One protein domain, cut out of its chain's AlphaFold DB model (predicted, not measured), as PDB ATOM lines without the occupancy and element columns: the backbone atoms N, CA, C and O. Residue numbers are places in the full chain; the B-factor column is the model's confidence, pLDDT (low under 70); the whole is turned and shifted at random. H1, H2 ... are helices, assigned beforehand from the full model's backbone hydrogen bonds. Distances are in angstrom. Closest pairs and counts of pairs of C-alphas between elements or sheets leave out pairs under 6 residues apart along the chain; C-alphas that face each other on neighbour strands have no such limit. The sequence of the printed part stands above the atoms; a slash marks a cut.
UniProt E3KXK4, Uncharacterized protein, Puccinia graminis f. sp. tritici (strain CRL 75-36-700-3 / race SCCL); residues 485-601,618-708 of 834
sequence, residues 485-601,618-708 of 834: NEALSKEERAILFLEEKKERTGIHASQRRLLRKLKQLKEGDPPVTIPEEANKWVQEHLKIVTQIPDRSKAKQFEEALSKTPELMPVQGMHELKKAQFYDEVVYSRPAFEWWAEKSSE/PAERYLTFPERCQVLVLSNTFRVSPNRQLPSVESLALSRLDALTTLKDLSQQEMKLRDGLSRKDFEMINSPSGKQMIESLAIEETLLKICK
ATOM      1  N   ASN A 485     127.047 176.738  77.640       54.56
ATOM      2  CA  ASN A 485     126.089 177.013  78.720       54.56
ATOM      3  C   ASN A 485     124.782 176.197  78.605       54.56
ATOM      4  O   ASN A 485     124.092 176.004  79.607       54.56
ATOM      5  N   GLU A 486     124.419 175.741  77.404       57.19
ATOM      6  CA  GLU A 486     123.160 175.049  77.095       57.19
ATOM      7  C   GLU A 486     123.369 173.545  76.850       57.19
ATOM      8  O   GLU A 486     122.551 172.738  77.295       57.19
ATOM      9  N   ALA A 487     124.474 173.128  76.222       60.94
ATOM     10  CA  ALA A 487     124.774 171.719  75.960       60.94
ATOM     11  C   ALA A 487     125.582 171.082  77.106       60.94
ATOM     12  O   ALA A 487     126.765 170.774  76.981       60.94
ATOM     13  N   LEU A 488     124.902 170.836  78.230       64.94
ATOM     14  CA  LEU A 488     125.463 170.156  79.405       64.94
ATOM     15  C   LEU A 488     126.078 168.792  79.040       64.94
ATOM     16  O   LEU A 488     125.383 167.939  78.468       64.94
ATOM     17  N   SER A 489     127.326 168.558  79.456       71.88
ATOM     18  CA  SER A 489     128.005 167.253  79.367       71.88
ATOM     19  C   SER A 489     127.303 166.168  80.199       71.88
ATOM     20  O   SER A 489     126.459 166.457  81.053       71.88
ATOM     21  N   LYS A 490     127.644 164.890  79.982       77.50
ATOM     22  CA  LYS A 490     127.075 163.768  80.759       77.50
ATOM     23  C   LYS A 490     127.393 163.917  82.249       77.50
ATOM     24  O   LYS A 490     126.519 163.749  83.097       77.50
ATOM     25  N   GLU A 491     128.618 164.313  82.557       81.62
ATOM     26  CA  GLU A 491     129.114 164.625  83.891       81.62
ATOM     27  C   GLU A 491     128.312 165.760  84.542       81.62
ATOM     28  O   GLU A 491     127.893 165.628  85.690       81.62
ATOM     29  N   GLU A 492     128.020 166.842  83.818       76.56
ATOM     30  CA  GLU A 492     127.245 167.973  84.347       76.56
ATOM     31  C   GLU A 492     125.761 167.657  84.527       76.56
ATOM     32  O   GLU A 492     125.181 168.040  85.543       76.56
ATOM     33  N   ARG A 493     125.149 166.905  83.602       77.50
ATOM     34  CA  ARG A 493     123.784 166.377  83.777       77.50
ATOM     35  C   ARG A 493     123.703 165.492  85.021       77.50
ATOM     36  O   ARG A 493     122.752 165.608  85.790       77.50
ATOM     37  N   ALA A 494     124.712 164.649  85.251       82.31
ATOM     38  CA  ALA A 494     124.801 163.822  86.450       82.31
ATOM     39  C   ALA A 494     125.023 164.658  87.726       82.31
ATOM     40  O   ALA A 494     124.375 164.378  88.732       82.31
ATOM     41  N   ILE A 495     125.865 165.702  87.696       83.94
ATOM     42  CA  ILE A 495     126.027 166.651  88.817       83.94
ATOM     43  C   ILE A 495     124.681 167.296  89.160       83.94
ATOM     44  O   ILE A 495     124.219 167.147  90.289       83.94
ATOM     45  N   LEU A 496     124.026 167.942  88.192       79.81
ATOM     46  CA  LEU A 496     122.773 168.673  88.408       79.81
ATOM     47  C   LEU A 496     121.647 167.755  88.899       79.81
ATOM     48  O   LEU A 496     120.939 168.104  89.840       79.81
ATOM     49  N   PHE A 497     121.525 166.551  88.331       83.94
ATOM     50  CA  PHE A 497     120.567 165.549  88.805       83.94
ATOM     51  C   PHE A 497     120.833 165.126  90.258       83.94
ATOM     52  O   PHE A 497     119.904 164.984  91.054       83.94
ATOM     53  N   LEU A 498     122.100 164.907  90.624       85.25
ATOM     54  CA  LEU A 498     122.477 164.523  91.984       85.25
ATOM     55  C   LEU A 498     122.305 165.669  92.986       85.25
ATOM     56  O   LEU A 498     121.992 165.398  94.143       85.25
ATOM     57  N   GLU A 499     122.466 166.925  92.570       85.62
ATOM     58  CA  GLU A 499     122.175 168.104  93.393       85.62
ATOM     59  C   GLU A 499     120.670 168.275  93.625       85.62
ATOM     60  O   GLU A 499     120.236 168.289  94.777       85.62
ATOM     61  N   GLU A 500     119.857 168.259  92.565       82.62
ATOM     62  CA  GLU A 500     118.390 168.327  92.654       82.62
ATOM     63  C   GLU A 500     117.821 167.187  93.523       82.62
ATOM     64  O   GLU A 500     116.957 167.398  94.380       82.62
ATOM     65  N   LYS A 501     118.345 165.963  93.362       83.31
ATOM     66  CA  LYS A 501     117.953 164.803  94.177       83.31
ATOM     67  C   LYS A 501     118.422 164.929  95.631       83.31
ATOM     68  O   LYS A 501     117.690 164.541  96.544       83.31
ATOM     69  N   LYS A 502     119.615 165.485  95.872       86.31
ATOM     70  CA  LYS A 502     120.148 165.737  97.223       86.31
ATOM     71  C   LYS A 502     119.263 166.718  97.987       86.31
ATOM     72  O   LYS A 502     119.029 166.483  99.169       86.31
ATOM     73  N   GLU A 503     118.773 167.760  97.324       81.50
ATOM     74  CA  GLU A 503     117.886 168.767  97.914       81.50
ATOM     75  C   GLU A 503     116.473 168.234  98.179       81.50
ATOM     76  O   GLU A 503     115.905 168.526  99.228       81.50
ATOM     77  N   ARG A 504     115.907 167.421  97.274       81.88
ATOM     78  CA  ARG A 504     114.522 166.926  97.414       81.88
ATOM     79  C   ARG A 504     114.347 165.704  98.306       81.88
ATOM     80  O   ARG A 504     113.368 165.630  99.041       81.88
ATOM     81  N   THR A 505     115.225 164.711  98.185       79.88
ATOM     82  CA  THR A 505     115.030 163.379  98.800       79.88
ATOM     83  C   THR A 505     116.268 162.846  99.513       79.88
ATOM     84  O   THR A 505     116.233 161.760 100.088       79.88
ATOM     85  N   GLY A 506     117.390 163.563  99.438       81.56
ATOM     86  CA  GLY A 506     118.701 163.023  99.774       81.56
ATOM     87  C   GLY A 506     119.240 162.050  98.713       81.56
ATOM     88  O   GLY A 506     118.533 161.587  97.816       81.56
ATOM     89  N   ILE A 507     120.537 161.749  98.824       88.62
ATOM     90  CA  ILE A 507     121.286 160.876  97.903       88.62
ATOM     91  C   ILE A 507     122.048 159.773  98.644       88.62
ATOM     92  O   ILE A 507     122.467 159.946  99.799       88.62
ATOM     93  N   HIS A 508     122.238 158.641  97.961       90.12
ATOM     94  CA  HIS A 508     122.916 157.446  98.477       90.12
ATOM     95  C   HIS A 508     124.420 157.678  98.727       90.12
ATOM     96  O   HIS A 508     125.007 158.621  98.197       90.12
ATOM     97  N   ALA A 509     125.075 156.823  99.517       85.50
ATOM     98  CA  ALA A 509     126.500 156.968  99.835       85.50
ATOM     99  C   ALA A 509     127.405 156.911  98.584       85.50
ATOM    100  O   ALA A 509     128.295 157.752  98.444       85.50
ATOM    101  N   SER A 510     127.127 155.998  97.642       85.44
ATOM    102  CA  SER A 510     127.818 155.936  96.339       85.44
ATOM    103  C   SER A 510     127.648 157.238  95.549       85.44
ATOM    104  O   SER A 510     128.630 157.852  95.141       85.44
ATOM    105  N   GLN A 511     126.409 157.724  95.448       89.00
ATOM    106  CA  GLN A 511     126.057 158.971  94.769       89.00
ATOM    107  C   GLN A 511     126.737 160.205  95.396       89.00
ATOM    108  O   GLN A 511     127.168 161.098  94.673       89.00
ATOM    109  N   ARG A 512     126.898 160.262  96.729       87.00
ATOM    110  CA  ARG A 512     127.653 161.338  97.411       87.00
ATOM    111  C   ARG A 512     129.137 161.315  97.055       87.00
ATOM    112  O   ARG A 512     129.725 162.380  96.870       87.00
ATOM    113  N   ARG A 513     129.742 160.122  96.975       86.31
ATOM    114  CA  ARG A 513     131.142 159.944  96.556       86.31
ATOM    115  C   ARG A 513     131.323 160.372  95.099       86.31
ATOM    116  O   ARG A 513     132.226 161.154  94.816       86.31
ATOM    117  N   LEU A 514     130.418 159.938  94.222       87.94
ATOM    118  CA  LEU A 514     130.408 160.299  92.805       87.94
ATOM    119  C   LEU A 514     130.252 161.813  92.601       87.94
ATOM    120  O   LEU A 514     131.071 162.414  91.916       87.94
ATOM    121  N   LEU A 515     129.278 162.455  93.257       87.62
ATOM    122  CA  LEU A 515     129.082 163.910  93.181       87.62
ATOM    123  C   LEU A 515     130.327 164.689  93.638       87.62
ATOM    124  O   LEU A 515     130.674 165.697  93.028       87.62
ATOM    125  N   ARG A 516     131.022 164.223  94.689       85.69
ATOM    126  CA  ARG A 516     132.279 164.842  95.143       85.69
ATOM    127  C   ARG A 516     133.374 164.729  94.079       85.69
ATOM    128  O   ARG A 516     133.955 165.752  93.733       85.69
ATOM    129  N   LYS A 517     133.598 163.527  93.528       85.75
ATOM    130  CA  LYS A 517     134.563 163.303  92.438       85.75
ATOM    131  C   LYS A 517     134.252 164.161  91.212       85.75
ATOM    132  O   LYS A 517     135.137 164.836  90.710       85.75
ATOM    133  N   LEU A 518     132.997 164.184  90.756       84.12
ATOM    134  CA  LEU A 518     132.584 164.959  89.578       84.12
ATOM    135  C   LEU A 518     132.836 166.465  89.752       84.12
ATOM    136  O   LEU A 518     133.302 167.114  88.819       84.12
ATOM    137  N   LYS A 519     132.603 167.018  90.949       82.75
ATOM    138  CA  LYS A 519     132.963 168.412  91.253       82.75
ATOM    139  C   LYS A 519     134.472 168.639  91.256       82.75
ATOM    140  O   LYS A 519     134.933 169.572  90.612       82.75
ATOM    141  N   GLN A 520     135.242 167.759  91.897       77.69
ATOM    142  CA  GLN A 520     136.709 167.839  91.913       77.69
ATOM    143  C   GLN A 520     137.326 167.710  90.509       77.69
ATOM    144  O   GLN A 520     138.327 168.360  90.227       77.69
ATOM    145  N   LEU A 521     136.718 166.919  89.620       73.62
ATOM    146  CA  LEU A 521     137.102 166.811  88.210       73.62
ATOM    147  C   LEU A 521     136.779 168.088  87.419       73.62
ATOM    148  O   LEU A 521     137.569 168.481  86.567       73.62
ATOM    149  N   LYS A 522     135.658 168.761  87.715       71.69
ATOM    150  CA  LYS A 522     135.277 170.038  87.081       71.69
ATOM    151  C   LYS A 522     136.076 171.243  87.605       71.69
ATOM    152  O   LYS A 522     136.286 172.201  86.870       71.69
ATOM    153  N   GLU A 523     136.515 171.203  88.859       63.75
ATOM    154  CA  GLU A 523     137.333 172.246  89.504       63.75
ATOM    155  C   GLU A 523     138.852 172.013  89.340       63.75
ATOM    156  O   GLU A 523     139.654 172.866  89.725       63.75
ATOM    157  N   GLY A 524     139.251 170.859  88.794       55.47
ATOM    158  CA  GLY A 524     140.636 170.400  88.697       55.47
ATOM    159  C   GLY A 524     141.398 170.823  87.435       55.47
ATOM    160  O   GLY A 524     140.883 171.460  86.519       55.47
ATOM    161  N   ASP A 525     142.676 170.446  87.399       49.44
ATOM    162  CA  ASP A 525     143.577 170.691  86.269       49.44
ATOM    163  C   ASP A 525     143.298 169.720  85.087       49.44
ATOM    164  O   ASP A 525     142.830 168.604  85.324       49.44
ATOM    165  N   PRO A 526     143.569 170.118  83.819       50.16
ATOM    166  CA  PRO A 526     143.249 169.343  82.616       50.16
ATOM    167  C   PRO A 526     144.033 168.018  82.554       50.16
ATOM    168  O   PRO A 526     145.012 167.845  83.286       50.16
ATOM    169  N   PRO A 527     143.599 167.064  81.704       53.06
ATOM    170  CA  PRO A 527     143.987 165.662  81.814       53.06
ATOM    171  C   PRO A 527     145.496 165.413  81.789       53.06
ATOM    172  O   PRO A 527     146.249 165.985  81.001       53.06
ATOM    173  N   VAL A 528     145.902 164.468  82.635       58.19
ATOM    174  CA  VAL A 528     147.272 163.962  82.730       58.19
ATOM    175  C   VAL A 528     147.673 163.336  81.394       58.19
ATOM    176  O   VAL A 528     147.058 162.367  80.941       58.19
ATOM    177  N   THR A 529     148.711 163.881  80.758       57.44
ATOM    178  CA  THR A 529     149.301 163.306  79.544       57.44
ATOM    179  C   THR A 529     149.924 161.953  79.858       57.44
ATOM    180  O   THR A 529     150.952 161.892  80.530       57.44
ATOM    181  N   ILE A 530     149.322 160.880  79.349       68.69
ATOM    182  CA  ILE A 530     149.878 159.528  79.456       68.69
ATOM    183  C   ILE A 530     150.968 159.270  78.397       68.69
ATOM    184  O   ILE A 530     150.888 159.828  77.297       68.69
ATOM    185  N   PRO A 531     151.971 158.416  78.689       75.38
ATOM    186  CA  PRO A 531     153.009 158.031  77.729       75.38
ATOM    187  C   PRO A 531     152.460 157.416  76.430       75.38
ATOM    188  O   PRO A 531     151.364 156.853  76.395       75.38
ATOM    189  N   GLU A 532     153.244 157.450  75.350       73.88
ATOM    190  CA  GLU A 532     152.867 156.812  74.076       73.88
ATOM    191  C   GLU A 532     152.662 155.294  74.208       73.88
ATOM    192  O   GLU A 532     151.784 154.726  73.562       73.88
ATOM    193  N   GLU A 533     153.423 154.636  75.083       74.75
ATOM    194  CA  GLU A 533     153.281 153.207  75.395       74.75
ATOM    195  C   GLU A 533     151.944 152.901  76.084       74.75
ATOM    196  O   GLU A 533     151.265 151.939  75.726       74.75
ATOM    197  N   ALA A 534     151.514 153.770  77.006       74.00
ATOM    198  CA  ALA A 534     150.200 153.683  77.632       74.00
ATOM    199  C   ALA A 534     149.080 153.886  76.597       74.00
ATOM    200  O   ALA A 534     148.126 153.113  76.575       74.00
ATOM    201  N   ASN A 535     149.219 154.854  75.682       76.12
ATOM    202  CA  ASN A 535     148.269 155.047  74.578       76.12
ATOM    203  C   ASN A 535     148.165 153.810  73.666       76.12
ATOM    204  O   ASN A 535     147.055 153.403  73.327       76.12
ATOM    205  N   LYS A 536     149.294 153.188  73.293       80.81
ATOM    206  CA  LYS A 536     149.303 151.940  72.503       80.81
ATOM    207  C   LYS A 536     148.596 150.805  73.241       80.81
ATOM    208  O   LYS A 536     147.727 150.164  72.660       80.81
ATOM    209  N   TRP A 537     148.891 150.620  74.530       84.81
ATOM    210  CA  TRP A 537     148.214 149.605  75.336       84.81
ATOM    211  C   TRP A 537     146.702 149.850  75.440       84.81
ATOM    212  O   TRP A 537     145.932 148.909  75.287       84.81
ATOM    213  N   VAL A 538     146.253 151.096  75.644       81.31
ATOM    214  CA  VAL A 538     144.814 151.419  75.685       81.31
ATOM    215  C   VAL A 538     144.139 151.091  74.349       81.31
ATOM    216  O   VAL A 538     143.058 150.511  74.347       81.31
ATOM    217  N   GLN A 539     144.778 151.389  73.214       80.19
ATOM    218  CA  GLN A 539     144.262 151.045  71.881       80.19
ATOM    219  C   GLN A 539     144.139 149.526  71.662       80.19
ATOM    220  O   GLN A 539     143.168 149.062  71.065       80.19
ATOM    221  N   GLU A 540     145.097 148.735  72.147       81.56
ATOM    222  CA  GLU A 540     145.039 147.267  72.091       81.56
ATOM    223  C   GLU A 540     143.989 146.695  73.051       81.56
ATOM    224  O   GLU A 540     143.217 145.816  72.671       81.56
ATOM    225  N   HIS A 541     143.904 147.229  74.270       81.56
ATOM    226  CA  HIS A 541     142.938 146.800  75.275       81.56
ATOM    227  C   HIS A 541     141.495 147.103  74.850       81.56
ATOM    228  O   HIS A 541     140.635 146.232  74.964       81.56
ATOM    229  N   LEU A 542     141.238 148.278  74.262       81.31
ATOM    230  CA  LEU A 542     139.932 148.628  73.700       81.31
ATOM    231  C   LEU A 542     139.473 147.608  72.649       81.31
ATOM    232  O   LEU A 542     138.330 147.173  72.715       81.31
ATOM    233  N   LYS A 543     140.358 147.144  71.751       82.00
ATOM    234  CA  LYS A 543     140.019 146.100  70.762       82.00
ATOM    235  C   LYS A 543     139.601 144.774  71.399       82.00
ATOM    236  O   LYS A 543     138.780 144.069  70.826       82.00
ATOM    237  N   ILE A 544     140.164 144.421  72.555       82.00
ATOM    238  CA  ILE A 544     139.808 143.197  73.286       82.00
ATOM    239  C   ILE A 544     138.452 143.378  73.982       82.00
ATOM    240  O   ILE A 544     137.582 142.515  73.882       82.00
ATOM    241  N   VAL A 545     138.252 144.515  74.652       81.19
ATOM    242  CA  VAL A 545     137.031 144.822  75.417       81.19
ATOM    243  C   VAL A 545     135.803 144.981  74.507       81.19
ATOM    244  O   VAL A 545     134.712 144.537  74.862       81.19
ATOM    245  N   THR A 546     135.956 145.547  73.307       77.75
ATOM    246  CA  THR A 546     134.831 145.764  72.375       77.75
ATOM    247  C   THR A 546     134.393 144.498  71.631       77.75
ATOM    248  O   THR A 546     133.232 144.413  71.228       77.75
ATOM    249  N   GLN A 547     135.269 143.487  71.516       82.81
ATOM    250  CA  GLN A 547     134.986 142.175  70.904       82.81
ATOM    251  C   GLN A 547     134.179 141.217  71.804       82.81
ATOM    252  O   GLN A 547     133.821 140.116  71.381       82.81
ATOM    253  N   ILE A 548     133.882 141.609  73.045       85.69
ATOM    254  CA  ILE A 548     133.081 140.814  73.984       85.69
ATOM    255  C   ILE A 548     131.628 140.675  73.460       85.69
ATOM    256  O   ILE A 548     131.046 141.671  73.034       85.69
ATOM    257  N   PRO A 549     130.985 139.489  73.524       88.75
ATOM    258  CA  PRO A 549     129.590 139.333  73.099       88.75
ATOM    259  C   PRO A 549     128.609 140.208  73.895       88.75
ATOM    260  O   PRO A 549     128.729 140.318  75.116       88.75
ATOM    261  N   ASP A 550     127.573 140.738  73.237       87.31
ATOM    262  CA  ASP A 550     126.582 141.661  73.827       87.31
ATOM    263  C   ASP A 550     125.969 141.169  75.144       87.31
ATOM    264  O   ASP A 550     125.806 141.940  76.086       87.31
ATOM    265  N   ARG A 551     125.682 139.868  75.255       87.12
ATOM    266  CA  ARG A 551     125.153 139.264  76.488       87.12
ATOM    267  C   ARG A 551     126.128 139.381  77.667       87.12
ATOM    268  O   ARG A 551     125.715 139.602  78.804       87.12
ATOM    269  N   SER A 552     127.428 139.270  77.398       88.19
ATOM    270  CA  SER A 552     128.488 139.452  78.393       88.19
ATOM    271  C   SER A 552     128.698 140.932  78.726       88.19
ATOM    272  O   SER A 552     128.829 141.258  79.904       88.19
ATOM    273  N   LYS A 553     128.637 141.834  77.732       89.94
ATOM    274  CA  LYS A 553     128.640 143.297  77.943       89.94
ATOM    275  C   LYS A 553     127.479 143.739  78.843       89.94
ATOM    276  O   LYS A 553     127.684 144.431  79.838       89.94
ATOM    277  N   ALA A 554     126.266 143.273  78.539       88.62
ATOM    278  CA  ALA A 554     125.059 143.546  79.315       88.62
ATOM    279  C   ALA A 554     125.197 143.091  80.776       88.62
ATOM    280  O   ALA A 554     124.906 143.868  81.684       88.62
ATOM    281  N   LYS A 555     125.710 141.872  81.003       89.94
ATOM    282  CA  LYS A 555     125.960 141.348  82.352       89.94
ATOM    283  C   LYS A 555     127.001 142.179  83.112       89.94
ATOM    284  O   LYS A 555     126.761 142.525  84.262       89.94
ATOM    285  N   GLN A 556     128.124 142.535  82.482       88.81
ATOM    286  CA  GLN A 556     129.158 143.366  83.118       88.81
ATOM    287  C   GLN A 556     128.634 144.765  83.482       88.81
ATOM    288  O   GLN A 556     128.974 145.290  84.542       88.81
ATOM    289  N   PHE A 557     127.770 145.356  82.651       89.12
ATOM    290  CA  PHE A 557     127.127 146.640  82.942       89.12
ATOM    291  C   PHE A 557     126.183 146.562  84.158       89.12
ATOM    292  O   PHE A 557     126.216 147.435  85.025       89.12
ATOM    293  N   GLU A 558     125.377 145.502  84.272       88.94
ATOM    294  CA  GLU A 558     124.544 145.265  85.463       88.94
ATOM    295  C   GLU A 558     125.379 144.996  86.717       88.94
ATOM    296  O   GLU A 558     125.092 145.537  87.786       88.94
ATOM    297  N   GLU A 559     126.432 144.189  86.598       91.31
ATOM    298  CA  GLU A 559     127.322 143.832  87.702       91.31
ATOM    299  C   GLU A 559     128.069 145.060  88.245       91.31
ATOM    300  O   GLU A 559     128.130 145.255  89.462       91.31
ATOM    301  N   ALA A 560     128.510 145.964  87.365       88.25
ATOM    302  CA  ALA A 560     129.088 147.257  87.735       88.25
ATOM    303  C   ALA A 560     128.100 148.164  88.498       88.25
ATOM    304  O   ALA A 560     128.506 148.908  89.393       88.25
ATOM    305  N   LEU A 561     126.800 148.084  88.197       89.94
ATOM    306  CA  LEU A 561     125.751 148.843  88.887       89.94
ATOM    307  C   LEU A 561     125.166 148.122  90.113       89.94
ATOM    308  O   LEU A 561     124.456 148.757  90.893       89.94
ATOM    309  N   SER A 562     125.482 146.844  90.337       87.44
ATOM    310  CA  SER A 562     124.846 145.966  91.341       87.44
ATOM    311  C   SER A 562     124.756 146.534  92.768       87.44
ATOM    312  O   SER A 562     123.813 146.238  93.499       87.44
ATOM    313  N   LYS A 563     125.717 147.376  93.169       85.31
ATOM    314  CA  LYS A 563     125.822 147.998  94.507       85.31
ATOM    315  C   LYS A 563     125.319 149.452  94.542       85.31
ATOM    316  O   LYS A 563     125.689 150.217  95.436       85.31
ATOM    317  N   THR A 564     124.528 149.867  93.552       87.12
ATOM    318  CA  THR A 564     124.164 151.272  93.300       87.12
ATOM    319  C   THR A 564     122.659 151.423  93.012       87.12
ATOM    320  O   THR A 564     122.058 150.523  92.423       87.12
ATOM    321  N   PRO A 565     122.007 152.535  93.411       84.56
ATOM    322  CA  PRO A 565     120.583 152.753  93.129       84.56
ATOM    323  C   PRO A 565     120.264 152.884  91.627       84.56
ATOM    324  O   PRO A 565     119.110 152.727  91.229       84.56
ATOM    325  N   GLU A 566     121.269 153.138  90.791       89.62
ATOM    326  CA  GLU A 566     121.201 153.183  89.328       89.62
ATOM    327  C   GLU A 566     120.906 151.812  88.689       89.62
ATOM    328  O   GLU A 566     120.520 151.759  87.523       89.62
ATOM    329  N   LEU A 567     120.995 150.708  89.442       88.38
ATOM    330  CA  LEU A 567     120.582 149.375  88.988       88.38
ATOM    331  C   LEU A 567     119.071 149.286  88.700       88.38
ATOM    332  O   LEU A 567     118.666 148.681  87.710       88.38
ATOM    333  N   MET A 568     118.235 149.910  89.538       83.44
ATOM    334  CA  MET A 568     116.766 149.842  89.450       83.44
ATOM    335  C   MET A 568     116.200 150.255  88.074       83.44
ATOM    336  O   MET A 568     115.429 149.485  87.504       83.44
ATOM    337  N   PRO A 569     116.566 151.415  87.480       80.94
ATOM    338  CA  PRO A 569     116.107 151.771  86.133       80.94
ATOM    339  C   PRO A 569     116.703 150.893  85.019       80.94
ATOM    340  O   PRO A 569     116.188 150.914  83.902       80.94
ATOM    341  N   VAL A 570     117.777 150.140  85.289       83.88
ATOM    342  CA  VAL A 570     118.487 149.313  84.301       83.88
ATOM    343  C   VAL A 570     117.971 147.874  84.258       83.88
ATOM    344  O   VAL A 570     117.888 147.320  83.164       83.88
ATOM    345  N   GLN A 571     117.564 147.281  85.387       82.31
ATOM    346  CA  GLN A 571     117.116 145.877  85.472       82.31
ATOM    347  C   GLN A 571     116.088 145.506  84.391       82.31
ATOM    348  O   GLN A 571     116.274 144.522  83.677       82.31
ATOM    349  N   GLY A 572     115.060 146.338  84.196       79.25
ATOM    350  CA  GLY A 572     114.012 146.128  83.189       79.25
ATOM    351  C   GLY A 572     114.391 146.448  81.734       79.25
ATOM    352  O   GLY A 572     113.532 146.355  80.859       79.25
ATOM    353  N   MET A 573     115.630 146.861  81.435       86.94
ATOM    354  CA  MET A 573     116.054 147.144  80.056       86.94
ATOM    355  C   MET A 573     116.431 145.868  79.285       86.94
ATOM    356  O   MET A 573     116.954 144.908  79.844       86.94
ATOM    357  N   HIS A 574     116.219 145.887  77.967       89.31
ATOM    358  CA  HIS A 574     116.628 144.808  77.063       89.31
ATOM    359  C   HIS A 574     118.159 144.628  77.035       89.31
ATOM    360  O   HIS A 574     118.885 145.625  77.079       89.31
ATOM    361  N   GLU A 575     118.656 143.389  76.894       85.94
ATOM    362  CA  GLU A 575     120.101 143.072  76.905       85.94
ATOM    363  C   GLU A 575     120.893 143.924  75.896       85.94
ATOM    364  O   GLU A 575     121.852 144.584  76.281       85.94
ATOM    365  N   LEU A 576     120.424 144.030  74.646       85.38
ATOM    366  CA  LEU A 576     121.039 144.888  73.613       85.38
ATOM    367  C   LEU A 576     121.222 146.353  74.054       85.38
ATOM    368  O   LEU A 576     122.213 146.985  73.704       85.38
ATOM    369  N   LYS A 577     120.297 146.912  74.846       83.88
ATOM    370  CA  LYS A 577     120.401 148.301  75.327       83.88
ATOM    371  C   LYS A 577     121.425 148.437  76.460       83.88
ATOM    372  O   LYS A 577     122.094 149.460  76.557       83.88
ATOM    373  N   LYS A 578     121.573 147.398  77.289       88.31
ATOM    374  CA  LYS A 578     122.627 147.301  78.313       88.31
ATOM    375  C   LYS A 578     124.008 147.146  77.658       88.31
ATOM    376  O   LYS A 578     124.946 147.810  78.081       88.31
ATOM    377  N   ALA A 579     124.109 146.361  76.582       86.62
ATOM    378  CA  ALA A 579     125.317 146.255  75.758       86.62
ATOM    379  C   ALA A 579     125.681 147.589  75.075       86.62
ATOM    380  O   ALA A 579     126.828 148.016  75.144       86.62
ATOM    381  N   GLN A 580     124.702 148.318  74.525       84.62
ATOM    382  CA  GLN A 580     124.930 149.672  73.997       84.62
ATOM    383  C   GLN A 580     125.449 150.644  75.066       84.62
ATOM    384  O   GLN A 580     126.367 151.407  74.791       84.62
ATOM    385  N   PHE A 581     124.902 150.618  76.288       85.50
ATOM    386  CA  PHE A 581     125.408 151.450  77.387       85.50
ATOM    387  C   PHE A 581     126.814 151.044  77.854       85.50
ATOM    388  O   PHE A 581     127.595 151.913  78.237       85.50
ATOM    389  N   TYR A 582     127.154 149.754  77.796       89.69
ATOM    390  CA  TYR A 582     128.516 149.274  78.026       89.69
ATOM    391  C   TYR A 582     129.489 149.876  77.003       89.69
ATOM    392  O   TYR A 582     130.461 150.521  77.392       89.69
ATOM    393  N   ASP A 583     129.190 149.743  75.708       85.44
ATOM    394  CA  ASP A 583     130.032 150.285  74.634       85.44
ATOM    395  C   ASP A 583     130.130 151.818  74.720       85.44
ATOM    396  O   ASP A 583     131.217 152.385  74.613       85.44
ATOM    397  N   GLU A 584     129.025 152.503  75.023       84.88
ATOM    398  CA  GLU A 584     129.003 153.950  75.253       84.88
ATOM    399  C   GLU A 584     129.949 154.380  76.384       84.88
ATOM    400  O   GLU A 584     130.662 155.380  76.244       84.88
ATOM    401  N   VAL A 585     129.999 153.633  77.493       86.31
ATOM    402  CA  VAL A 585     130.964 153.863  78.581       86.31
ATOM    403  C   VAL A 585     132.393 153.579  78.118       86.31
ATOM    404  O   VAL A 585     133.274 154.400  78.366       86.31
ATOM    405  N   VAL A 586     132.632 152.459  77.431       86.12
ATOM    406  CA  VAL A 586     133.970 152.030  76.990       86.12
ATOM    407  C   VAL A 586     134.611 153.049  76.043       86.12
ATOM    408  O   VAL A 586     135.740 153.474  76.287       86.12
ATOM    409  N   TYR A 587     133.883 153.497  75.015       82.19
ATOM    410  CA  TYR A 587     134.391 154.448  74.019       82.19
ATOM    411  C   TYR A 587     134.426 155.906  74.508       82.19
ATOM    412  O   TYR A 587     135.236 156.690  74.013       82.19
ATOM    413  N   SER A 588     133.578 156.304  75.467       76.38
ATOM    414  CA  SER A 588     133.622 157.672  76.023       76.38
ATOM    415  C   SER A 588     134.666 157.860  77.130       76.38
ATOM    416  O   SER A 588     135.014 159.000  77.452       76.38
ATOM    417  N   ARG A 589     135.194 156.768  77.696       84.31
ATOM    418  CA  ARG A 589     136.178 156.784  78.783       84.31
ATOM    419  C   ARG A 589     137.547 157.322  78.323       84.31
ATOM    420  O   ARG A 589     138.143 156.760  77.402       84.31
ATOM    421  N   PRO A 590     138.102 158.366  78.972       80.81
ATOM    422  CA  PRO A 590     139.430 158.884  78.648       80.81
ATOM    423  C   PRO A 590     140.541 157.838  78.811       80.81
ATOM    424  O   PRO A 590     140.554 157.071  79.773       80.81
ATOM    425  N   ALA A 591     141.536 157.868  77.922       79.75
ATOM    426  CA  ALA A 591     142.640 156.904  77.916       79.75
ATOM    427  C   ALA A 591     143.450 156.868  79.231       79.75
ATOM    428  O   ALA A 591     143.935 155.811  79.630       79.75
ATOM    429  N   PHE A 592     143.550 157.991  79.953       76.69
ATOM    430  CA  PHE A 592     144.230 158.022  81.251       76.69
ATOM    431  C   PHE A 592     143.479 157.247  82.348       76.69
ATOM    432  O   PHE A 592     144.123 156.719  83.250       76.69
ATOM    433  N   GLU A 593     142.147 157.126  82.271       81.94
ATOM    434  CA  GLU A 593     141.363 156.362  83.253       81.94
ATOM    435  C   GLU A 593     141.550 154.851  83.072       81.94
ATOM    436  O   GLU A 593     141.554 154.120  84.060       81.94
ATOM    437  N   TRP A 594     141.733 154.392  81.829       81.81
ATOM    438  CA  TRP A 594     142.111 153.010  81.513       81.81
ATOM    439  C   TRP A 594     143.512 152.673  82.034       81.81
ATOM    440  O   TRP A 594     143.728 151.615  82.620       81.81
ATOM    441  N   TRP A 595     144.469 153.587  81.840       77.19
ATOM    442  CA  TRP A 595     145.838 153.401  82.320       77.19
ATOM    443  C   TRP A 595     145.917 153.378  83.854       77.19
ATOM    444  O   TRP A 595     146.545 152.486  84.420       77.19
ATOM    445  N   ALA A 596     145.234 154.309  84.529       74.06
ATOM    446  CA  ALA A 596     145.226 154.390  85.989       74.06
ATOM    447  C   ALA A 596     144.607 153.147  86.659       74.06
ATOM    448  O   ALA A 596     145.122 152.694  87.681       74.06
ATOM    449  N   GLU A 597     143.552 152.571  86.072       74.94
ATOM    450  CA  GLU A 597     142.938 151.328  86.558       74.94
ATOM    451  C   GLU A 597     143.912 150.147  86.432       74.94
ATOM    452  O   GLU A 597     144.224 149.511  87.439       74.94
ATOM    453  N   LYS A 598     144.530 149.950  85.256       76.62
ATOM    454  CA  LYS A 598     145.567 148.923  85.040       76.62
ATOM    455  C   LYS A 598     146.720 149.032  86.047       76.62
ATOM    456  O   LYS A 598     147.160 148.032  86.618       76.62
ATOM    457  N   SER A 599     147.217 150.248  86.287       67.88
ATOM    458  CA  SER A 599     148.281 150.494  87.268       67.88
ATOM    459  C   SER A 599     147.864 150.159  88.707       67.88
ATOM    460  O   SER A 599     148.730 149.812  89.502       67.88
ATOM    461  N   SER A 600     146.567 150.219  89.032       65.25
ATOM    462  CA  SER A 600     146.023 149.833  90.345       65.25
ATOM    463  C   SER A 600     145.682 148.344  90.490       65.25
ATOM    464  O   SER A 600     145.629 147.843  91.607       65.25
ATOM    465  N   GLU A 601     145.497 147.614  89.388       63.16
ATOM    466  CA  GLU A 601     145.323 146.152  89.406       63.16
ATOM    467  C   GLU A 601     146.667 145.412  89.499       63.16
ATOM    468  O   GLU A 601     146.761 144.333  90.081       63.16
ATOM    469  N   PRO A 618     146.057 160.204  91.898       62.38
ATOM    470  CA  PRO A 618     145.233 159.804  93.035       62.38
ATOM    471  C   PRO A 618     143.874 159.256  92.591       62.38
ATOM    472  O   PRO A 618     143.230 159.842  91.722       62.38
ATOM    473  N   ALA A 619     143.381 158.198  93.245       61.00
ATOM    474  CA  ALA A 619     142.096 157.552  92.929       61.00
ATOM    475  C   ALA A 619     140.852 158.463  93.089       61.00
ATOM    476  O   ALA A 619     139.724 158.066  92.790       61.00
ATOM    477  N   GLU A 620     141.049 159.691  93.572       64.81
ATOM    478  CA  GLU A 620     140.055 160.766  93.647       64.81
ATOM    479  C   GLU A 620     139.979 161.612  92.358       64.81
ATOM    480  O   GLU A 620     138.986 162.301  92.147       64.81
ATOM    481  N   ARG A 621     140.990 161.537  91.477       68.62
ATOM    482  CA  ARG A 621     141.128 162.318  90.229       68.62
ATOM    483  C   ARG A 621     140.746 161.559  88.947       68.62
ATOM    484  O   ARG A 621     141.029 162.041  87.855       68.62
ATOM    485  N   TYR A 622     140.115 160.390  89.048       78.31
ATOM    486  CA  TYR A 622     139.542 159.683  87.897       78.31
ATOM    487  C   TYR A 622     138.259 158.935  88.269       78.31
ATOM    488  O   TYR A 622     138.016 158.654  89.451       78.31
ATOM    489  N   LEU A 623     137.428 158.623  87.271       83.62
ATOM    490  CA  LEU A 623     136.242 157.779  87.439       83.62
ATOM    491  C   LEU A 623     136.572 156.315  87.119       83.62
ATOM    492  O   LEU A 623     137.218 156.015  86.115       83.62
ATOM    493  N   THR A 624     136.117 155.393  87.966       86.81
ATOM    494  CA  THR A 624     136.181 153.948  87.680       86.81
ATOM    495  C   THR A 624     135.091 153.534  86.690       86.81
ATOM    496  O   THR A 624     134.113 154.262  86.491       86.81
ATOM    497  N   PHE A 625     135.196 152.341  86.096       86.88
ATOM    498  CA  PHE A 625     134.155 151.830  85.194       86.88
ATOM    499  C   PHE A 625     132.734 151.814  85.829       86.88
ATOM    500  O   PHE A 625     131.806 152.350  85.213       86.88
ATOM    501  N   PRO A 626     132.526 151.357  87.087       89.19
ATOM    502  CA  PRO A 626     131.244 151.503  87.796       89.19
ATOM    503  C   PRO A 626     130.771 152.947  88.018       89.19
ATOM    504  O   PRO A 626     129.568 153.216  88.026       89.19
ATOM    505  N   GLU A 627     131.687 153.897  88.226       89.38
ATOM    506  CA  GLU A 627     131.353 155.319  88.383       89.38
ATOM    507  C   GLU A 627     130.925 155.932  87.039       89.38
ATOM    508  O   GLU A 627     129.924 156.649  86.987       89.38
ATOM    509  N   ARG A 628     131.594 155.574  85.933       88.94
ATOM    510  CA  ARG A 628     131.189 155.934  84.562       88.94
ATOM    511  C   ARG A 628     129.808 155.375  84.196       88.94
ATOM    512  O   ARG A 628     128.990 156.109  83.640       88.94
ATOM    513  N   CYS A 629     129.507 154.128  84.568       89.81
ATOM    514  CA  CYS A 629     128.178 153.533  84.373       89.81
ATOM    515  C   CYS A 629     127.086 154.319  85.123       89.81
ATOM    516  O   CYS A 629     126.044 154.629  84.542       89.81
ATOM    517  N   GLN A 630     127.335 154.714  86.380       90.69
ATOM    518  CA  GLN A 630     126.416 155.576  87.139       90.69
ATOM    519  C   GLN A 630     126.214 156.937  86.452       90.69
ATOM    520  O   GLN A 630     125.074 157.369  86.301       90.69
ATOM    521  N   VAL A 631     127.280 157.600  85.978       88.31
ATOM    522  CA  VAL A 631     127.176 158.876  85.234       88.31
ATOM    523  C   VAL A 631     126.303 158.730  83.987       88.31
ATOM    524  O   VAL A 631     125.453 159.589  83.739       88.31
ATOM    525  N   LEU A 632     126.449 157.646  83.221       87.06
ATOM    526  CA  LEU A 632     125.634 157.424  82.026       87.06
ATOM    527  C   LEU A 632     124.149 157.219  82.371       87.06
ATOM    528  O   LEU A 632     123.280 157.826  81.746       87.06
ATOM    529  N   VAL A 633     123.834 156.423  83.397       87.31
ATOM    530  CA  VAL A 633     122.439 156.221  83.833       87.31
ATOM    531  C   VAL A 633     121.837 157.518  84.378       87.31
ATOM    532  O   VAL A 633     120.712 157.867  84.017       87.31
ATOM    533  N   LEU A 634     122.573 158.268  85.202       86.38
ATOM    534  CA  LEU A 634     122.103 159.523  85.796       86.38
ATOM    535  C   LEU A 634     121.895 160.618  84.744       86.38
ATOM    536  O   LEU A 634     120.860 161.281  84.760       86.38
ATOM    537  N   SER A 635     122.815 160.765  83.789       82.12
ATOM    538  CA  SER A 635     122.691 161.739  82.695       82.12
ATOM    539  C   SER A 635     121.555 161.418  81.721       82.12
ATOM    540  O   SER A 635     120.895 162.341  81.248       82.12
ATOM    541  N   ASN A 636     121.259 160.134  81.489       78.62
ATOM    542  CA  ASN A 636     120.077 159.687  80.743       78.62
ATOM    543  C   ASN A 636     118.764 159.800  81.545       78.62
ATOM    544  O   ASN A 636     117.687 159.858  80.953       78.62
ATOM    545  N   THR A 637     118.830 159.826  82.881       79.31
ATOM    546  CA  THR A 637     117.661 160.003  83.769       79.31
ATOM    547  C   THR A 637     117.371 161.482  84.059       79.31
ATOM    548  O   THR A 637     116.272 161.819  84.511       79.31
ATOM    549  N   PHE A 638     118.325 162.378  83.783       70.81
ATOM    550  CA  PHE A 638     118.189 163.817  83.986       70.81
ATOM    551  C   PHE A 638     117.029 164.391  83.163       70.81
ATOM    552  O   PHE A 638     117.051 164.413  81.932       70.81
ATOM    553  N   ARG A 639     116.003 164.878  83.867       58.69
ATOM    554  CA  ARG A 639     114.869 165.581  83.270       58.69
ATOM    555  C   ARG A 639     115.119 167.073  83.354       58.69
ATOM    556  O   ARG A 639     115.120 167.639  84.441       58.69
ATOM    557  N   VAL A 640     115.243 167.720  82.205       52.38
ATOM    558  CA  VAL A 640     115.121 169.175  82.144       52.38
ATOM    559  C   VAL A 640     113.631 169.538  82.279       52.38
ATOM    560  O   VAL A 640     112.766 168.796  81.804       52.38
ATOM    561  N   SER A 641     113.310 170.632  82.977       45.09
ATOM    562  CA  SER A 641     111.927 171.079  83.220       45.09
ATOM    563  C   SER A 641     111.111 171.159  81.918       45.09
ATOM    564  O   SER A 641     111.675 171.548  80.899       45.09
ATOM    565  N   PRO A 642     109.783 170.917  81.914       45.41
ATOM    566  CA  PRO A 642     108.987 170.856  80.676       45.41
ATOM    567  C   PRO A 642     109.036 172.118  79.788       45.41
ATOM    568  O   PRO A 642     108.734 172.031  78.604       45.41
ATOM    569  N   ASN A 643     109.472 173.264  80.327       41.56
ATOM    570  CA  ASN A 643     109.650 174.528  79.598       41.56
ATOM    571  C   ASN A 643     111.098 174.801  79.128       41.56
ATOM    572  O   ASN A 643     111.393 175.899  78.660       41.56
ATOM    573  N   ARG A 644     112.023 173.849  79.285       49.84
ATOM    574  CA  ARG A 644     113.407 173.911  78.790       49.84
ATOM    575  C   ARG A 644     113.801 172.515  78.314       49.84
ATOM    576  O   ARG A 644     114.136 171.683  79.138       49.84
ATOM    577  N   GLN A 645     113.803 172.244  77.013       55.47
ATOM    578  CA  GLN A 645     114.520 171.082  76.476       55.47
ATOM    579  C   GLN A 645     115.867 171.573  75.954       55.47
ATOM    580  O   GLN A 645     115.926 172.204  74.904       55.47
ATOM    581  N   LEU A 646     116.932 171.334  76.722       60.62
ATOM    582  CA  LEU A 646     118.293 171.662  76.303       60.62
ATOM    583  C   LEU A 646     118.829 170.532  75.404       60.62
ATOM    584  O   LEU A 646     118.928 169.391  75.874       60.62
ATOM    585  N   PRO A 647     119.137 170.799  74.122       67.12
ATOM    586  CA  PRO A 647     119.666 169.786  73.216       67.12
ATOM    587  C   PRO A 647     121.101 169.394  73.610       67.12
ATOM    588  O   PRO A 647     121.829 170.167  74.227       67.12
ATOM    589  N   SER A 648     121.528 168.173  73.274       71.62
ATOM    590  CA  SER A 648     122.946 167.790  73.363       71.62
ATOM    591  C   SER A 648     123.716 168.225  72.111       71.62
ATOM    592  O   SER A 648     123.108 168.421  71.054       71.62
ATOM    593  N   VAL A 649     125.045 168.320  72.210       74.88
ATOM    594  CA  VAL A 649     125.931 168.648  71.076       74.88
ATOM    595  C   VAL A 649     125.705 167.668  69.915       74.88
ATOM    596  O   VAL A 649     125.527 168.079  68.774       74.88
ATOM    597  N   GLU A 650     125.579 166.375  70.216       79.25
ATOM    598  CA  GLU A 650     125.299 165.308  69.248       79.25
ATOM    599  C   GLU A 650     123.936 165.491  68.563       79.25
ATOM    600  O   GLU A 650     123.818 165.290  67.357       79.25
ATOM    601  N   SER A 651     122.905 165.919  69.304       81.06
ATOM    602  CA  SER A 651     121.574 166.184  68.736       81.06
ATOM    603  C   SER A 651     121.528 167.447  67.867       81.06
ATOM    604  O   SER A 651     120.792 167.484  66.882       81.06
ATOM    605  N   LEU A 652     122.340 168.463  68.185       76.88
ATOM    606  CA  LEU A 652     122.520 169.652  67.348       76.88
ATOM    607  C   LEU A 652     123.271 169.299  66.059       76.88
ATOM    608  O   LEU A 652     122.831 169.678  64.978       76.88
ATOM    609  N   ALA A 653     124.344 168.511  66.161       80.75
ATOM    610  CA  ALA A 653     125.098 168.022  65.010       80.75
ATOM    611  C   ALA A 653     124.253 167.123  64.090       80.75
ATOM    612  O   ALA A 653     124.310 167.271  62.871       80.75
ATOM    613  N   LEU A 654     123.424 166.233  64.651       83.62
ATOM    614  CA  LEU A 654     122.501 165.406  63.870       83.62
ATOM    615  C   LEU A 654     121.424 166.258  63.181       83.62
ATOM    616  O   LEU A 654     121.240 166.128  61.975       83.62
ATOM    617  N   SER A 655     120.803 167.200  63.905       80.69
ATOM    618  CA  SER A 655     119.866 168.184  63.336       80.69
ATOM    619  C   SER A 655     120.491 168.954  62.168       80.69
ATOM    620  O   SER A 655     119.832 169.171  61.150       80.69
ATOM    621  N   ARG A 656     121.776 169.325  62.280       79.38
ATOM    622  CA  ARG A 656     122.515 169.983  61.200       79.38
ATOM    623  C   ARG A 656     122.717 169.071  59.999       79.38
ATOM    624  O   ARG A 656     122.486 169.508  58.878       79.38
ATOM    625  N   LEU A 657     123.148 167.830  60.221       80.38
ATOM    626  CA  LEU A 657     123.392 166.856  59.155       80.38
ATOM    627  C   LEU A 657     122.104 166.503  58.410       80.38
ATOM    628  O   LEU A 657     122.114 166.479  57.184       80.38
ATOM    629  N   ASP A 658     120.989 166.313  59.115       81.88
ATOM    630  CA  ASP A 658     119.679 166.103  58.496       81.88
ATOM    631  C   ASP A 658     119.250 167.318  57.660       81.88
ATOM    632  O   ASP A 658     118.884 167.158  56.495       81.88
ATOM    633  N   ALA A 659     119.394 168.538  58.188       70.31
ATOM    634  CA  ALA A 659     119.131 169.766  57.432       70.31
ATOM    635  C   ALA A 659     120.092 169.968  56.243       70.31
ATOM    636  O   ALA A 659     119.715 170.575  55.243       70.31
ATOM    637  N   LEU A 660     121.325 169.459  56.313       69.81
ATOM    638  CA  LEU A 660     122.260 169.473  55.188       69.81
ATOM    639  C   LEU A 660     121.862 168.465  54.104       69.81
ATOM    640  O   LEU A 660     122.027 168.790  52.934       69.81
ATOM    641  N   THR A 661     121.274 167.308  54.440       73.44
ATOM    642  CA  THR A 661     120.818 166.336  53.418       73.44
ATOM    643  C   THR A 661     119.692 166.832  52.519       73.44
ATOM    644  O   THR A 661     119.502 166.286  51.439       73.44
ATOM    645  N   THR A 662     118.952 167.867  52.926       67.94
ATOM    646  CA  THR A 662     117.949 168.513  52.063       67.94
ATOM    647  C   THR A 662     118.519 169.674  51.244       67.94
ATOM    648  O   THR A 662     117.785 170.263  50.457       67.94
ATOM    649  N   LEU A 663     119.793 170.036  51.448       52.06
ATOM    650  CA  LEU A 663     120.452 171.193  50.827       52.06
ATOM    651  C   LEU A 663     121.643 170.812  49.933       52.06
ATOM    652  O   LEU A 663     121.901 171.504  48.952       52.06
ATOM    653  N   LYS A 664     122.377 169.743  50.264       66.19
ATOM    654  CA  LYS A 664     123.547 169.263  49.517       66.19
ATOM    655  C   LYS A 664     123.723 167.749  49.644       66.19
ATOM    656  O   LYS A 664     123.294 167.142  50.627       66.19
ATOM    657  N   ASP A 665     124.482 167.172  48.718       72.94
ATOM    658  CA  ASP A 665     125.077 165.855  48.925       72.94
ATOM    659  C   ASP A 665     126.101 165.923  50.068       72.94
ATOM    660  O   ASP A 665     127.016 166.754  50.078       72.94
ATOM    661  N   LEU A 666     125.945 165.045  51.060       72.19
ATOM    662  CA  LEU A 666     126.897 164.924  52.160       72.19
ATOM    663  C   LEU A 666     128.179 164.231  51.690       72.19
ATOM    664  O   LEU A 666     128.145 163.207  51.006       72.19
ATOM    665  N   SER A 667     129.328 164.730  52.145       77.50
ATOM    666  CA  SER A 667     130.605 164.040  51.971       77.50
ATOM    667  C   SER A 667     130.600 162.661  52.643       77.50
ATOM    668  O   SER A 667     129.838 162.389  53.572       77.50
ATOM    669  N   GLN A 668     131.512 161.778  52.227       78.75
ATOM    670  CA  GLN A 668     131.608 160.427  52.791       78.75
ATOM    671  C   GLN A 668     131.856 160.423  54.316       78.75
ATOM    672  O   GLN A 668     131.461 159.478  54.995       78.75
ATOM    673  N   GLN A 669     132.495 161.463  54.864       77.19
ATOM    674  CA  GLN A 669     132.690 161.619  56.310       77.19
ATOM    675  C   GLN A 669     131.424 162.139  57.007       77.19
ATOM    676  O   GLN A 669     131.058 161.599  58.048       77.19
ATOM    677  N   GLU A 670     130.711 163.106  56.417       79.19
ATOM    678  CA  GLU A 670     129.422 163.595  56.934       79.19
ATOM    679  C   GLU A 670     128.347 162.500  56.922       79.19
ATOM    680  O   GLU A 670     127.638 162.343  57.913       79.19
ATOM    681  N   MET A 671     128.251 161.698  55.852       82.19
ATOM    682  CA  MET A 671     127.324 160.559  55.795       82.19
ATOM    683  C   MET A 671     127.638 159.519  56.865       82.19
ATOM    684  O   MET A 671     126.742 159.130  57.609       82.19
ATOM    685  N   LYS A 672     128.910 159.116  56.997       83.06
ATOM    686  CA  LYS A 672     129.333 158.195  58.060       83.06
ATOM    687  C   LYS A 672     129.006 158.754  59.445       83.06
ATOM    688  O   LYS A 672     128.499 158.012  60.276       83.06
ATOM    689  N   LEU A 673     129.227 160.052  59.686       83.50
ATOM    690  CA  LEU A 673     128.925 160.671  60.978       83.50
ATOM    691  C   LEU A 673     127.417 160.739  61.240       83.50
ATOM    692  O   LEU A 673     126.989 160.477  62.359       83.50
ATOM    693  N   ARG A 674     126.604 161.040  60.222       85.44
ATOM    694  CA  ARG A 674     125.138 161.033  60.308       85.44
ATOM    695  C   ARG A 674     124.610 159.638  60.631       85.44
ATOM    696  O   ARG A 674     123.807 159.494  61.552       85.44
ATOM    697  N   ASP A 675     125.082 158.619  59.913       83.88
ATOM    698  CA  ASP A 675     124.771 157.216  60.198       83.88
ATOM    699  C   ASP A 675     125.230 156.830  61.609       83.88
ATOM    700  O   ASP A 675     124.464 156.228  62.354       83.88
ATOM    701  N   GLY A 676     126.438 157.230  62.009       81.81
ATOM    702  CA  GLY A 676     126.993 156.959  63.331       81.81
ATOM    703  C   GLY A 676     126.181 157.595  64.456       81.81
ATOM    704  O   GLY A 676     125.798 156.903  65.394       81.81
ATOM    705  N   LEU A 677     125.820 158.874  64.341       81.94
ATOM    706  CA  LEU A 677     124.946 159.581  65.286       81.94
ATOM    707  C   LEU A 677     123.540 158.963  65.348       81.94
ATOM    708  O   LEU A 677     122.987 158.808  66.437       81.94
ATOM    709  N   SER A 678     122.985 158.554  64.204       83.00
ATOM    710  CA  SER A 678     121.652 157.938  64.116       83.00
ATOM    711  C   SER A 678     121.615 156.521  64.701       83.00
ATOM    712  O   SER A 678     120.654 156.145  65.375       83.00
ATOM    713  N   ARG A 679     122.661 155.724  64.454       80.69
ATOM    714  CA  ARG A 679     122.780 154.312  64.868       80.69
ATOM    715  C   ARG A 679     123.490 154.130  66.213       80.69
ATOM    716  O   ARG A 679     123.486 153.020  66.738       80.69
ATOM    717  N   LYS A 680     124.052 155.207  66.772       78.31
ATOM    718  CA  LYS A 680     124.897 155.236  67.977       78.31
ATOM    719  C   LYS A 680     126.194 154.429  67.838       78.31
ATOM    720  O   LYS A 680     126.560 153.660  68.720       78.31
ATOM    721  N   ASP A 681     126.901 154.636  66.732       80.12
ATOM    722  CA  ASP A 681     128.275 154.160  66.546       80.12
ATOM    723  C   ASP A 681     129.228 154.970  67.441       80.12
ATOM    724  O   ASP A 681     129.739 156.034  67.074       80.12
ATOM    725  N   PHE A 682     129.421 154.486  68.667       77.69
ATOM    726  CA  PHE A 682     130.227 155.170  69.671       77.69
ATOM    727  C   PHE A 682     131.720 155.219  69.331       77.69
ATOM    728  O   PHE A 682     132.396 156.114  69.842       77.69
ATOM    729  N   GLU A 683     132.226 154.334  68.466       75.00
ATOM    730  CA  GLU A 683     133.613 154.373  67.992       75.00
ATOM    731  C   GLU A 683     133.831 155.606  67.118       75.00
ATOM    732  O   GLU A 683     134.722 156.423  67.384       75.00
ATOM    733  N   MET A 684     132.957 155.805  66.129       78.06
ATOM    734  CA  MET A 684     133.032 156.980  65.271       78.06
ATOM    735  C   MET A 684     132.762 158.273  66.051       78.06
ATOM    736  O   MET A 684     133.534 159.226  65.926       78.06
ATOM    737  N   ILE A 685     131.707 158.305  66.873       77.25
ATOM    738  CA  ILE A 685     131.306 159.490  67.654       77.25
ATOM    739  C   ILE A 685     132.425 159.944  68.600       77.25
ATOM    740  O   ILE A 685     132.677 161.143  68.716       77.25
ATOM    741  N   ASN A 686     133.108 159.012  69.277       72.25
ATOM    742  CA  ASN A 686     134.139 159.362  70.258       72.25
ATOM    743  C   ASN A 686     135.550 159.523  69.676       72.25
ATOM    744  O   ASN A 686     136.445 159.967  70.403       72.25
ATOM    745  N   SER A 687     135.758 159.215  68.392       71.94
ATOM    746  CA  SER A 687     137.025 159.491  67.709       71.94
ATOM    747  C   SER A 687     137.385 160.991  67.775       71.94
ATOM    748  O   SER A 687     136.483 161.832  67.765       71.94
ATOM    749  N   PRO A 688     138.679 161.377  67.816       66.25
ATOM    750  CA  PRO A 688     139.069 162.791  67.883       66.25
ATOM    751  C   PRO A 688     138.506 163.634  66.729       66.25
ATOM    752  O   PRO A 688     138.023 164.743  66.948       66.25
ATOM    753  N   SER A 689     138.502 163.076  65.514       70.25
ATOM    754  CA  SER A 689     137.888 163.686  64.330       70.25
ATOM    755  C   SER A 689     136.364 163.760  64.435       70.25
ATOM    756  O   SER A 689     135.787 164.787  64.087       70.25
ATOM    757  N   GLY A 690     135.711 162.711  64.947       72.25
ATOM    758  CA  GLY A 690     134.267 162.687  65.192       72.25
ATOM    759  C   GLY A 690     133.829 163.770  66.174       72.25
ATOM    760  O   GLY A 690     132.942 164.553  65.847       72.25
ATOM    761  N   LYS A 691     134.503 163.893  67.326       69.88
ATOM    762  CA  LYS A 691     134.212 164.928  68.334       69.88
ATOM    763  C   LYS A 691     134.374 166.342  67.779       69.88
ATOM    764  O   LYS A 691     133.441 167.133  67.881       69.88
ATOM    765  N   GLN A 692     135.497 166.636  67.118       68.25
ATOM    766  CA  GLN A 692     135.735 167.950  66.506       68.25
ATOM    767  C   GLN A 692     134.669 168.299  65.449       68.25
ATOM    768  O   GLN A 692     134.231 169.447  65.346       68.25
ATOM    769  N   MET A 693     134.232 167.310  64.667       70.25
ATOM    770  CA  MET A 693     133.203 167.485  63.642       70.25
ATOM    771  C   MET A 693     131.803 167.670  64.250       70.25
ATOM    772  O   MET A 693     131.062 168.540  63.799       70.25
ATOM    773  N   ILE A 694     131.465 166.922  65.306       73.25
ATOM    774  CA  ILE A 694     130.229 167.083  66.089       73.25
ATOM    775  C   ILE A 694     130.163 168.479  66.718       73.25
ATOM    776  O   ILE A 694     129.154 169.162  66.564       73.25
ATOM    777  N   GLU A 695     131.234 168.934  67.373       68.94
ATOM    778  CA  GLU A 695     131.316 170.287  67.940       68.94
ATOM    779  C   GLU A 695     131.129 171.356  66.858       68.94
ATOM    780  O   GLU A 695     130.317 172.264  67.026       68.94
ATOM    781  N   SER A 696     131.807 171.211  65.714       65.62
ATOM    782  CA  SER A 696     131.686 172.145  64.586       65.62
ATOM    783  C   SER A 696     130.244 172.225  64.066       65.62
ATOM    784  O   SER A 696     129.675 173.313  64.004       65.62
ATOM    785  N   LEU A 697     129.615 171.082  63.772       70.00
ATOM    786  CA  LEU A 697     128.233 171.004  63.278       70.00
ATOM    787  C   LEU A 697     127.203 171.501  64.304       70.00
ATOM    788  O   LEU A 697     126.186 172.089  63.933       70.00
ATOM    789  N   ALA A 698     127.458 171.301  65.597       69.69
ATOM    790  CA  ALA A 698     126.611 171.826  66.661       69.69
ATOM    791  C   ALA A 698     126.728 173.352  66.800       69.69
ATOM    792  O   ALA A 698     125.717 174.021  67.026       69.69
ATOM    793  N   ILE A 699     127.926 173.921  66.617       60.34
ATOM    794  CA  ILE A 699     128.125 175.374  66.508       60.34
ATOM    795  C   ILE A 699     127.378 175.919  65.282       60.34
ATOM    796  O   ILE A 699     126.689 176.928  65.420       60.34
ATOM    797  N   GLU A 700     127.426 175.252  64.122       60.94
ATOM    798  CA  GLU A 700     126.653 175.657  62.932       60.94
ATOM    799  C   GLU A 700     125.142 175.708  63.199       60.94
ATOM    800  O   GLU A 700     124.486 176.701  62.886       60.94
ATOM    801  N   GLU A 701     124.580 174.663  63.808       68.00
ATOM    802  CA  GLU A 701     123.154 174.608  64.151       68.00
ATOM    803  C   GLU A 701     122.763 175.672  65.187       68.00
ATOM    804  O   GLU A 701     121.664 176.232  65.140       68.00
ATOM    805  N   THR A 702     123.668 175.980  66.116       62.09
ATOM    806  CA  THR A 702     123.467 177.018  67.137       62.09
ATOM    807  C   THR A 702     123.511 178.409  66.499       62.09
ATOM    808  O   THR A 702     122.604 179.209  66.721       62.09
ATOM    809  N   LEU A 703     124.472 178.674  65.607       55.75
ATOM    810  CA  LEU A 703     124.527 179.886  64.782       55.75
ATOM    811  C   LEU A 703     123.251 180.060  63.949       55.75
ATOM    812  O   LEU A 703     122.656 181.135  63.967       55.75
ATOM    813  N   LEU A 704     122.773 179.001  63.289       57.75
ATOM    814  CA  LEU A 704     121.507 178.997  62.548       57.75
ATOM    815  C   LEU A 704     120.293 179.325  63.426       57.75
ATOM    816  O   LEU A 704     119.358 179.979  62.963       57.75
ATOM    817  N   LYS A 705     120.285 178.877  64.683       59.88
ATOM    818  CA  LYS A 705     119.225 179.186  65.655       59.88
ATOM    819  C   LYS A 705     119.288 180.630  66.148       59.88
ATOM    820  O   LYS A 705     118.232 181.242  66.271       59.88
ATOM    821  N   ILE A 706     120.480 181.194  66.346       52.75
ATOM    822  CA  ILE A 706     120.660 182.606  66.735       52.75
ATOM    823  C   ILE A 706     120.347 183.555  65.564       52.75
ATOM    824  O   ILE A 706     119.733 184.598  65.765       52.75
ATOM    825  N   CYS A 707     120.720 183.188  64.333       46.06
ATOM    826  CA  CYS A 707     120.458 183.994  63.133       46.06
ATOM    827  C   CYS A 707     118.976 184.005  62.715       46.06
ATOM    828  O   CYS A 707     118.557 184.865  61.941       46.06
ATOM    829  N   LYS A 708     118.152 183.076  63.221       47.31
ATOM    830  CA  LYS A 708     116.697 183.106  63.022       47.31
ATOM    831  C   LYS A 708     116.088 184.211  63.883       47.31
ATOM    832  O   LYS A 708     115.958 184.056  65.095       47.31
TER     833      LYS A 708
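Overview. This is residues 485 to 601 and 618 to 708 of the 834 residues of an uncharacterized protein of Puccinia graminis f. sp. tritici (strain CRL 75-36-700-3 / race SCCL) (UniProt E3KXK4). Two lobes of short crossed helices stand side by side: a larger one, H1 to H8, and a smaller one, H9 to H12. In the larger lobe H4, H6 and H8 cross one another as a core, with H1 packed on H8, H2 on H1, H5 on H4, and H3 and H7 at another side; the lobes meet where H11 touches H6, and a long link, residues 638 to 648, joins them. The printed part has 208 residues, with twelve named helices, H1 to H12 in chain order, and no named strand; the class is all helix. It is compact, with a radius of gyration of the C-alphas of 18.1 A and spans of 50 by 45 by 38 A.

Along the chain. H1, residues 490 to 504, begins at C-alpha 490 (127.075, 163.768, 80.759) and is 21.1 A long. H2, residues 509 to 523, and H3, residues 532 to 546, are 21.4 A and 21.2 A long. H4 is residues 550 to 561, H5 567 to 571, H6 575 to 588 and H7 591 to 601. After the cut come H8, residues 625 to 637, H9, 649 to 661, H10, 668 to 679, and H11, 682 to 686. H12, residues 688 to 707, 28.6 A long, ends at C-alpha 707 (120.458, 183.994, 63.133).

Arrangement. H6 is the hub, touching H3, H4, H8 and H11. It touches H4 at 72 degrees, only just about perpendicular, with C-alphas 554 and 579 closest at 4.5 A. H4 residues 557 to 561 touch H8 residues 625 to 630, about perpendicular at 90 degrees; the closest C-alphas, 560 and 626, are 4.8 A apart. H8 touches H1 with residues 631 to 635 alone, the closest C-alphas being 494 and 635 at 4.8 A. H1 and H2 touch, C-alphas 495 and 515 closest at 6.0 A. H3 touches H7, C-alphas 538 and 591 closest at 6.3 A. H4 touches H5, C-alphas 561 and 567 closest at 5.2 A. H6 residues 583 to 588 touch H11, C-alphas 584 and 682 closest at 5.8 A. H9 touches H12 about perpendicular at 75 degrees, C-alphas 653 and 698 closest at 4.4 A, and H10 at a steep tilt of 55 degrees, C-alphas 657 and 674 closest at 6.2 A. In each helix every O i to N i+4 pair is within hydrogen-bond range.

Size, cuts and confidence. The two farthest C-alphas, of Glu 601 and Lys 708, are 53.7 A apart. Residues 602 to 617 are not printed; C-alphas 601 and 618 are 14.1 A apart across the cut. The link from H8 to H9 is long. Mean pLDDT of the printed part is 76.8; 48 residues are under 70, among them 523 to 530, 639 to 647 and 698 to 708.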